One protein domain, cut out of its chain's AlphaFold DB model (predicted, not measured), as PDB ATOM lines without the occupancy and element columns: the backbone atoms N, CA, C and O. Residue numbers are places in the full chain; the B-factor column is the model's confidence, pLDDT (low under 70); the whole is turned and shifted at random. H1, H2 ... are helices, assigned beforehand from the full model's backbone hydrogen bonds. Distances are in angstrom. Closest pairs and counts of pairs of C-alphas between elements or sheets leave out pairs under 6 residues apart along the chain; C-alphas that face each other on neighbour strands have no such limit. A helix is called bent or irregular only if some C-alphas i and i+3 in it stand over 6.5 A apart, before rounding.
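Overview. This is residues 106 to 161 of the 238 residues of an uncharacterized protein of Spathaspora passalidarum (strain NRRL Y-27907 / 11-Y1) (UniProt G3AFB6). A long helix, H1, sticks out as a free arm along the length of a flat model, and beyond its last residue two shorter helices, H2 and H3, stand side by side as a loose U, H3 folding back along H2 with few contacts between them. The printed part has 56 residues with three named helices in the order H1, H2, H3 and no named strand; the class is all helix. The whole is extended, with a radius of gyration of the C-alphas of 17.7 A and spans of 54 by 29 by 7 A.

Arrangement. H1, residues 106 to 126, is the longest helix and stands free over its whole length. H2, residues 130 to 143, is apart from H1, but only just, at a closest distance of 8.0 A. H3, residues 148 to 159, is close to H2 but not clearly touching it; their closest C-alphas, those of Arg 141 and Leu 148, are 7.6 A apart. H2 and H3 run opposite ways at a shallow tilt of 8 degrees, with centres 12.7 A apart. H1 and H3 are apart. In H2 every O i to N i+4 pair is within hydrogen-bond range, against 16 of 17 in H1 and 5 of 8 in H3.

Along the chain. H1 is 31.0 A long from C-alpha 106 at (266.678, 254.038, 429.048) to C-alpha 126 at (289.196, 249.265, 408.247). H2 measures 19.9 A from first to last C-alpha. H3 measures 17.2 A and ends with C-alpha 159 at (303.035, 242.167, 393.220). H3 is irregular, but only just: C-alphas 150 and 153 are 6.7 A apart.

Size, cuts and confidence. The two C-alphas farthest apart, those of Lys 106 and Val 160, are 54.1 A apart. The printed part has no cut, and both links, H1 to H2 and H2 to H3, are tight. The mean pLDDT of the printed part is 73.9; residues 122 to 130 and 148 to 161 are under 70.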
ATOM      1  N   LYS A 106     267.075 254.045 430.455       84.44
ATOM      2  CA  LYS A 106     266.678 254.038 429.048       84.44
ATOM      3  C   LYS A 106     267.623 254.899 428.213       84.44
ATOM      4  O   LYS A 106     268.117 254.408 427.203       84.44
ATOM      5  N   GLY A 107     267.941 256.105 428.686       86.56
ATOM      6  CA  GLY A 107     268.996 256.952 428.126       86.56
ATOM      7  C   GLY A 107     270.328 256.206 428.033       86.56
ATOM      8  O   GLY A 107     270.871 256.074 426.943       86.56
ATOM      9  N   MET A 108     270.780 255.578 429.127       85.69
ATOM     10  CA  MET A 108     272.028 254.795 429.123       85.69
ATOM     11  C   MET A 108     272.011 253.618 428.130       85.69
ATOM     12  O   MET A 108     273.032 253.316 427.517       85.69
ATOM     13  N   ILE A 109     270.871 252.940 427.955       89.38
ATOM     14  CA  ILE A 109     270.726 251.856 426.968       89.38
ATOM     15  C   ILE A 109     270.785 252.395 425.532       89.38
ATOM     16  O   ILE A 109     271.354 251.734 424.662       89.38
ATOM     17  N   ASP A 110     270.185 253.551 425.264       92.44
ATOM     18  CA  ASP A 110     270.162 254.135 423.922       92.44
ATOM     19  C   ASP A 110     271.515 254.791 423.563       92.44
ATOM     20  O   ASP A 110     271.967 254.630 422.427       92.44
ATOM     21  N   ASP A 111     272.230 255.371 424.535       90.88
ATOM     22  CA  ASP A 111     273.629 255.807 424.401       90.88
ATOM     23  C   ASP A 111     274.555 254.621 424.068       90.88
ATOM     24  O   ASP A 111     275.265 254.650 423.061       90.88
ATOM     25  N   LEU A 112     274.469 253.522 424.836       91.88
ATOM     26  CA  LEU A 112     275.237 252.290 424.587       91.88
ATOM     27  C   LEU A 112     274.963 251.694 423.199       91.88
ATOM     28  O   LEU A 112     275.885 251.214 422.540       91.88
ATOM     29  N   LYS A 113     273.712 251.726 422.714       92.44
ATOM     30  CA  LYS A 113     273.397 251.312 421.335       92.44
ATOM     31  C   LYS A 113     274.045 252.235 420.310       92.44
ATOM     32  O   LYS A 113     274.577 251.729 419.326       92.44
ATOM     33  N   SER A 114     273.998 253.550 420.542       91.31
ATOM     34  CA  SER A 114     274.641 254.562 419.697       91.31
ATOM     35  C   SER A 114     276.139 254.281 419.563       91.31
ATOM     36  O   SER A 114     276.677 254.281 418.455       91.31
ATOM     37  N   ASP A 115     276.802 253.970 420.673       88.31
ATOM     38  CA  ASP A 115     278.245 253.751 420.689       88.31
ATOM     39  C   ASP A 115     278.618 252.420 420.019       88.31
ATOM     40  O   ASP A 115     279.513 252.398 419.178       88.31
ATOM     41  N   ILE A 116     277.833 251.354 420.232       88.50
ATOM     42  CA  ILE A 116     277.961 250.090 419.478       88.50
ATOM     43  C   ILE A 116     277.754 250.301 417.966       88.50
ATOM     44  O   ILE A 116     278.391 249.618 417.162       88.50
ATOM     45  N   THR A 117     276.856 251.200 417.541       87.00
ATOM     46  CA  THR A 117     276.692 251.503 416.107       87.00
ATOM     47  C   THR A 117     277.880 252.273 415.537       87.00
ATOM     48  O   THR A 117     278.368 251.882 414.479       87.00
ATOM     49  N   LYS A 118     278.414 253.272 416.254       85.19
ATOM     50  CA  LYS A 118     279.614 254.016 415.831       85.19
ATOM     51  C   LYS A 118     280.831 253.101 415.718       85.19
ATOM     52  O   LYS A 118     281.487 253.096 414.688       85.19
ATOM     53  N   GLU A 119     281.081 252.257 416.720       78.81
ATOM     54  CA  GLU A 119     282.224 251.333 416.723       78.81
ATOM     55  C   GLU A 119     282.140 250.307 415.572       78.81
ATOM     56  O   GLU A 119     283.149 249.963 414.956       78.81
ATOM     57  N   LYS A 120     280.928 249.870 415.198       77.75
ATOM     58  CA  LYS A 120     280.705 249.032 414.003       77.75
ATOM     59  C   LYS A 120     280.915 249.779 412.688       77.75
ATOM     60  O   LYS A 120     281.379 249.177 411.721       77.75
ATOM     61  N   GLU A 121     280.547 251.053 412.621       74.38
ATOM     62  CA  GLU A 121     280.781 251.897 411.446       74.38
ATOM     63  C   GLU A 121     282.278 252.195 411.278       74.38
ATOM     64  O   GLU A 121     282.813 252.008 410.188       74.38
ATOM     65  N   GLU A 122     282.984 252.523 412.361       66.69
ATOM     66  CA  GLU A 122     284.436 252.740 412.381       66.69
ATOM     67  C   GLU A 122     285.217 251.451 412.061       66.69
ATOM     68  O   GLU A 122     286.125 251.466 411.225       66.69
ATOM     69  N   GLY A 123     284.806 250.302 412.609       59.53
ATOM     70  CA  GLY A 123     285.364 248.992 412.251       59.53
ATOM     71  C   GLY A 123     285.161 248.616 410.773       59.53
ATOM     72  O   GLY A 123     286.008 247.943 410.182       59.53
ATOM     73  N   ASN A 124     284.087 249.100 410.138       56.81
ATOM     74  CA  ASN A 124     283.857 248.923 408.701       56.81
ATOM     75  C   ASN A 124     284.750 249.811 407.818       56.81
ATOM     76  O   ASN A 124     284.954 249.475 406.653       56.81
ATOM     77  N   ILE A 125     285.326 250.901 408.337       56.69
ATOM     78  CA  ILE A 125     286.280 251.723 407.572       56.69
ATOM     79  C   ILE A 125     287.577 250.932 407.336       56.69
ATOM     80  O   ILE A 125     288.093 250.929 406.221       56.69
ATOM     81  N   ILE A 126     288.035 250.174 408.341       56.06
ATOM     82  CA  ILE A 126     289.196 249.265 408.247       56.06
ATOM     83  C   ILE A 126     288.870 248.027 407.383       56.06
ATOM     84  O   ILE A 126     289.738 247.468 406.718       56.06
ATOM     85  N   ALA A 127     287.600 247.614 407.322       54.50
ATOM     86  CA  ALA A 127     287.159 246.433 406.572       54.50
ATOM     87  C   ALA A 127     287.245 246.549 405.033       54.50
ATOM     88  O   ALA A 127     286.922 245.565 404.357       54.50
ATOM     89  N   ASN A 128     287.654 247.713 404.508       58.53
ATOM     90  CA  ASN A 128     287.930 247.971 403.088       58.53
ATOM     91  C   ASN A 128     289.432 247.936 402.742       58.53
ATOM     92  O   ASN A 128     289.799 248.215 401.601       58.53
ATOM     93  N   ASP A 129     290.315 247.599 403.690       69.06
ATOM     94  CA  ASP A 129     291.716 247.336 403.358       69.06
ATOM     95  C   ASP A 129     291.810 246.084 402.465       69.06
ATOM     96  O   ASP A 129     291.258 245.040 402.837       69.06
ATOM     97  N   PRO A 130     292.565 246.113 401.346       69.56
ATOM     98  CA  PRO A 130     292.651 244.990 400.403       69.56
ATOM     99  C   PRO A 130     293.232 243.719 401.044       69.56
ATOM    100  O   PRO A 130     292.945 242.604 400.614       69.56
ATOM    101  N   ILE A 131     294.007 243.873 402.123       73.12
ATOM    102  CA  ILE A 131     294.519 242.770 402.944       73.12
ATOM    103  C   ILE A 131     293.374 242.069 403.698       73.12
ATOM    104  O   ILE A 131     293.388 240.846 403.830       73.12
ATOM    105  N   THR A 132     292.370 242.819 404.166       74.12
ATOM    106  CA  THR A 132     291.200 242.267 404.873       74.12
ATOM    107  C   THR A 132     290.178 241.647 403.921       74.12
ATOM    108  O   THR A 132     289.473 240.717 404.303       74.12
ATOM    109  N   GLU A 133     290.104 242.120 402.676       76.12
ATOM    110  CA  GLU A 133     289.316 241.480 401.619       76.12
ATOM    111  C   GLU A 133     289.964 240.156 401.184       76.12
ATOM    112  O   GLU A 133     289.304 239.115 401.173       76.12
ATOM    113  N   LEU A 134     291.280 240.163 400.942       78.44
ATOM    114  CA  LEU A 134     292.046 238.961 400.611       78.44
ATOM    115  C   LEU A 134     292.009 237.915 401.738       78.44
ATOM    116  O   LEU A 134     291.880 236.726 401.454       78.44
ATOM    117  N   SER A 135     292.090 238.325 403.010       79.75
ATOM    118  CA  SER A 135     292.001 237.382 404.134       79.75
ATOM    119  C   SER A 135     290.607 236.760 404.265       79.75
ATOM    120  O   SER A 135     290.516 235.558 404.518       79.75
ATOM    121  N   LYS A 136     289.531 237.520 404.005       81.38
ATOM    122  CA  LYS A 136     288.156 236.992 403.931       81.38
ATOM    123  C   LYS A 136     287.989 235.993 402.781       81.38
ATOM    124  O   LYS A 136     287.433 234.922 403.009       81.38
ATOM    125  N   ASP A 137     288.478 236.290 401.573       78.88
ATOM    126  CA  ASP A 137     288.372 235.357 400.434       78.88
ATOM    127  C   ASP A 137     289.195 234.076 400.666       78.88
ATOM    128  O   ASP A 137     288.710 232.968 400.431       78.88
ATOM    129  N   LEU A 138     290.406 234.198 401.222       80.31
ATOM    130  CA  LEU A 138     291.212 233.048 401.645       80.31
ATOM    131  C   LEU A 138     290.485 232.190 402.687       80.31
ATOM    132  O   LEU A 138     290.446 230.967 402.550       80.31
ATOM    133  N   GLN A 139     289.892 232.811 403.708       82.56
ATOM    134  CA  GLN A 139     289.197 232.089 404.768       82.56
ATOM    135  C   GLN A 139     287.930 231.387 404.250       82.56
ATOM    136  O   GLN A 139     287.768 230.190 404.484       82.56
ATOM    137  N   ASN A 140     287.113 232.062 403.435       83.94
ATOM    138  CA  ASN A 140     285.960 231.456 402.761       83.94
ATOM    139  C   ASN A 140     286.368 230.248 401.891       83.94
ATOM    140  O   ASN A 140     285.704 229.211 401.902       83.94
ATOM    141  N   ARG A 141     287.478 230.341 401.145       79.06
ATOM    142  CA  ARG A 141     287.974 229.231 400.308       79.06
ATOM    143  C   ARG A 141     288.478 228.046 401.127       79.06
ATOM    144  O   ARG A 141     288.260 226.908 400.711       79.06
ATOM    145  N   LEU A 142     289.104 228.290 402.281       80.94
ATOM    146  CA  LEU A 142     289.512 227.238 403.217       80.94
ATOM    147  C   LEU A 142     288.296 226.536 403.840       80.94
ATOM    148  O   LEU A 142     288.258 225.304 403.872       80.94
ATOM    149  N   GLU A 143     287.281 227.293 404.262       84.19
ATOM    150  CA  GLU A 143     286.030 226.755 404.818       84.19
ATOM    151  C   GLU A 143     285.247 225.926 403.782       84.19
ATOM    152  O   GLU A 143     284.707 224.865 404.108       84.19
ATOM    153  N   HIS A 144     285.260 226.336 402.509       81.62
ATOM    154  CA  HIS A 144     284.611 225.618 401.405       81.62
ATOM    155  C   HIS A 144     285.495 224.582 400.682       81.62
ATOM    156  O   HIS A 144     285.017 223.935 399.749       81.62
ATOM    157  N   LYS A 145     286.753 224.379 401.107       73.19
ATOM    158  CA  LYS A 145     287.742 223.474 400.473       73.19
ATOM    159  C   LYS A 145     287.905 223.686 398.956       73.19
ATOM    160  O   LYS A 145     288.054 222.727 398.199       73.19
ATOM    161  N   LEU A 146     287.865 224.941 398.517       74.19
ATOM    162  CA  LEU A 146     288.052 225.321 397.117       74.19
ATOM    163  C   LEU A 146     289.542 225.321 396.744       74.19
ATOM    164  O   LEU A 146     290.404 225.596 397.580       74.19
ATOM    165  N   GLU A 147     289.858 225.031 395.480       70.25
ATOM    166  CA  GLU A 147     291.243 225.055 395.007       70.25
ATOM    167  C   GLU A 147     291.813 226.487 395.001       70.25
ATOM    168  O   GLU A 147     291.163 227.453 394.602       70.25
ATOM    169  N   LEU A 148     293.067 226.627 395.445       68.19
ATOM    170  CA  LEU A 148     293.768 227.916 395.558       68.19
ATOM    171  C   LEU A 148     294.414 228.372 394.232       68.19
ATOM    172  O   LEU A 148     295.089 229.402 394.177       68.19
ATOM    173  N   THR A 149     294.238 227.600 393.161       67.81
ATOM    174  CA  THR A 149     294.837 227.802 391.833       67.81
ATOM    175  C   THR A 149     294.437 229.146 391.212       67.81
ATOM    176  O   THR A 149     295.306 229.848 390.681       67.81
ATOM    177  N   ASP A 150     293.178 229.552 391.394       67.56
ATOM    178  CA  ASP A 150     292.581 230.796 390.880       67.56
ATOM    179  C   ASP A 150     293.065 232.085 391.570       67.56
ATOM    180  O   ASP A 150     292.799 233.184 391.086       67.56
ATOM    181  N   LEU A 151     293.807 231.990 392.680       66.12
ATOM    182  CA  LEU A 151     294.336 233.162 393.398       66.12
ATOM    183  C   LEU A 151     295.637 233.706 392.786       66.12
ATOM    184  O   LEU A 151     296.001 234.862 393.002       66.12
ATOM    185  N   ASN A 152     296.331 232.903 391.973       67.44
ATOM    186  CA  ASN A 152     297.547 233.307 391.264       67.44
ATOM    187  C   ASN A 152     297.427 234.610 390.440       67.44
ATOM    188  O   ASN A 152     298.359 235.415 390.517       67.44
ATOM    189  N   PRO A 153     296.372 234.859 389.636       68.75
ATOM    190  CA  PRO A 153     296.209 236.135 388.934       68.75
ATOM    191  C   PRO A 153     296.065 237.331 389.885       68.75
ATOM    192  O   PRO A 153     296.694 238.358 389.638       68.75
ATOM    193  N   ILE A 154     295.320 237.194 390.986       65.56
ATOM    194  CA  ILE A 154     295.094 238.275 391.963       65.56
ATOM    195  C   ILE A 154     296.409 238.614 392.680       65.56
ATOM    196  O   ILE A 154     296.855 239.760 392.677       65.56
ATOM    197  N   LEU A 155     297.121 237.600 393.184       64.88
ATOM    198  CA  LEU A 155     298.429 237.778 393.826       64.88
ATOM    199  C   LEU A 155     299.485 238.379 392.879       64.88
ATOM    200  O   LEU A 155     300.379 239.096 393.325       64.88
ATOM    201  N   LYS A 156     299.395 238.120 391.567       65.19
ATOM    202  CA  LYS A 156     300.269 238.751 390.563       65.19
ATOM    203  C   LYS A 156     299.927 240.222 390.321       65.19
ATOM    204  O   LYS A 156     300.852 241.003 390.124       65.19
ATOM    205  N   GLN A 157     298.652 240.611 390.365       63.03
ATOM    206  CA  GLN A 157     298.250 242.018 390.239       63.03
ATOM    207  C   GLN A 157     298.770 242.864 391.409       63.03
ATOM    208  O   GLN A 157     299.264 243.966 391.181       63.03
ATOM    209  N   HIS A 158     298.753 242.333 392.636       54.72
ATOM    210  CA  HIS A 158     299.301 243.045 393.797       54.72
ATOM    211  C   HIS A 158     300.835 243.147 393.784       54.72
ATOM    212  O   HIS A 158     301.362 244.209 394.099       54.72
ATOM    213  N   LYS A 159     301.561 242.115 393.321       55.16
ATOM    214  CA  LYS A 159     303.035 242.167 393.220       55.16
ATOM    215  C   LYS A 159     303.557 243.302 392.333       55.16
ATOM    216  O   LYS A 159     304.556 243.921 392.679       55.16
ATOM    217  N   VAL A 160     302.863 243.619 391.237       51.72
ATOM    218  CA  VAL A 160     303.251 244.712 390.318       51.72
ATOM    219  C   VAL A 160     303.182 246.099 390.988       51.72
ATOM    220  O   VAL A 160     303.832 247.030 390.527       51.72
ATOM    221  N   LEU A 161     302.445 246.244 392.096       50.16
ATOM    222  CA  LEU A 161     302.358 247.489 392.873       50.16
ATOM    223  C   LEU A 161     303.393 247.583 394.015       50.16
ATOM    224  O   LEU A 161     303.461 248.619 394.681       50.16
TER     225      LEU A 161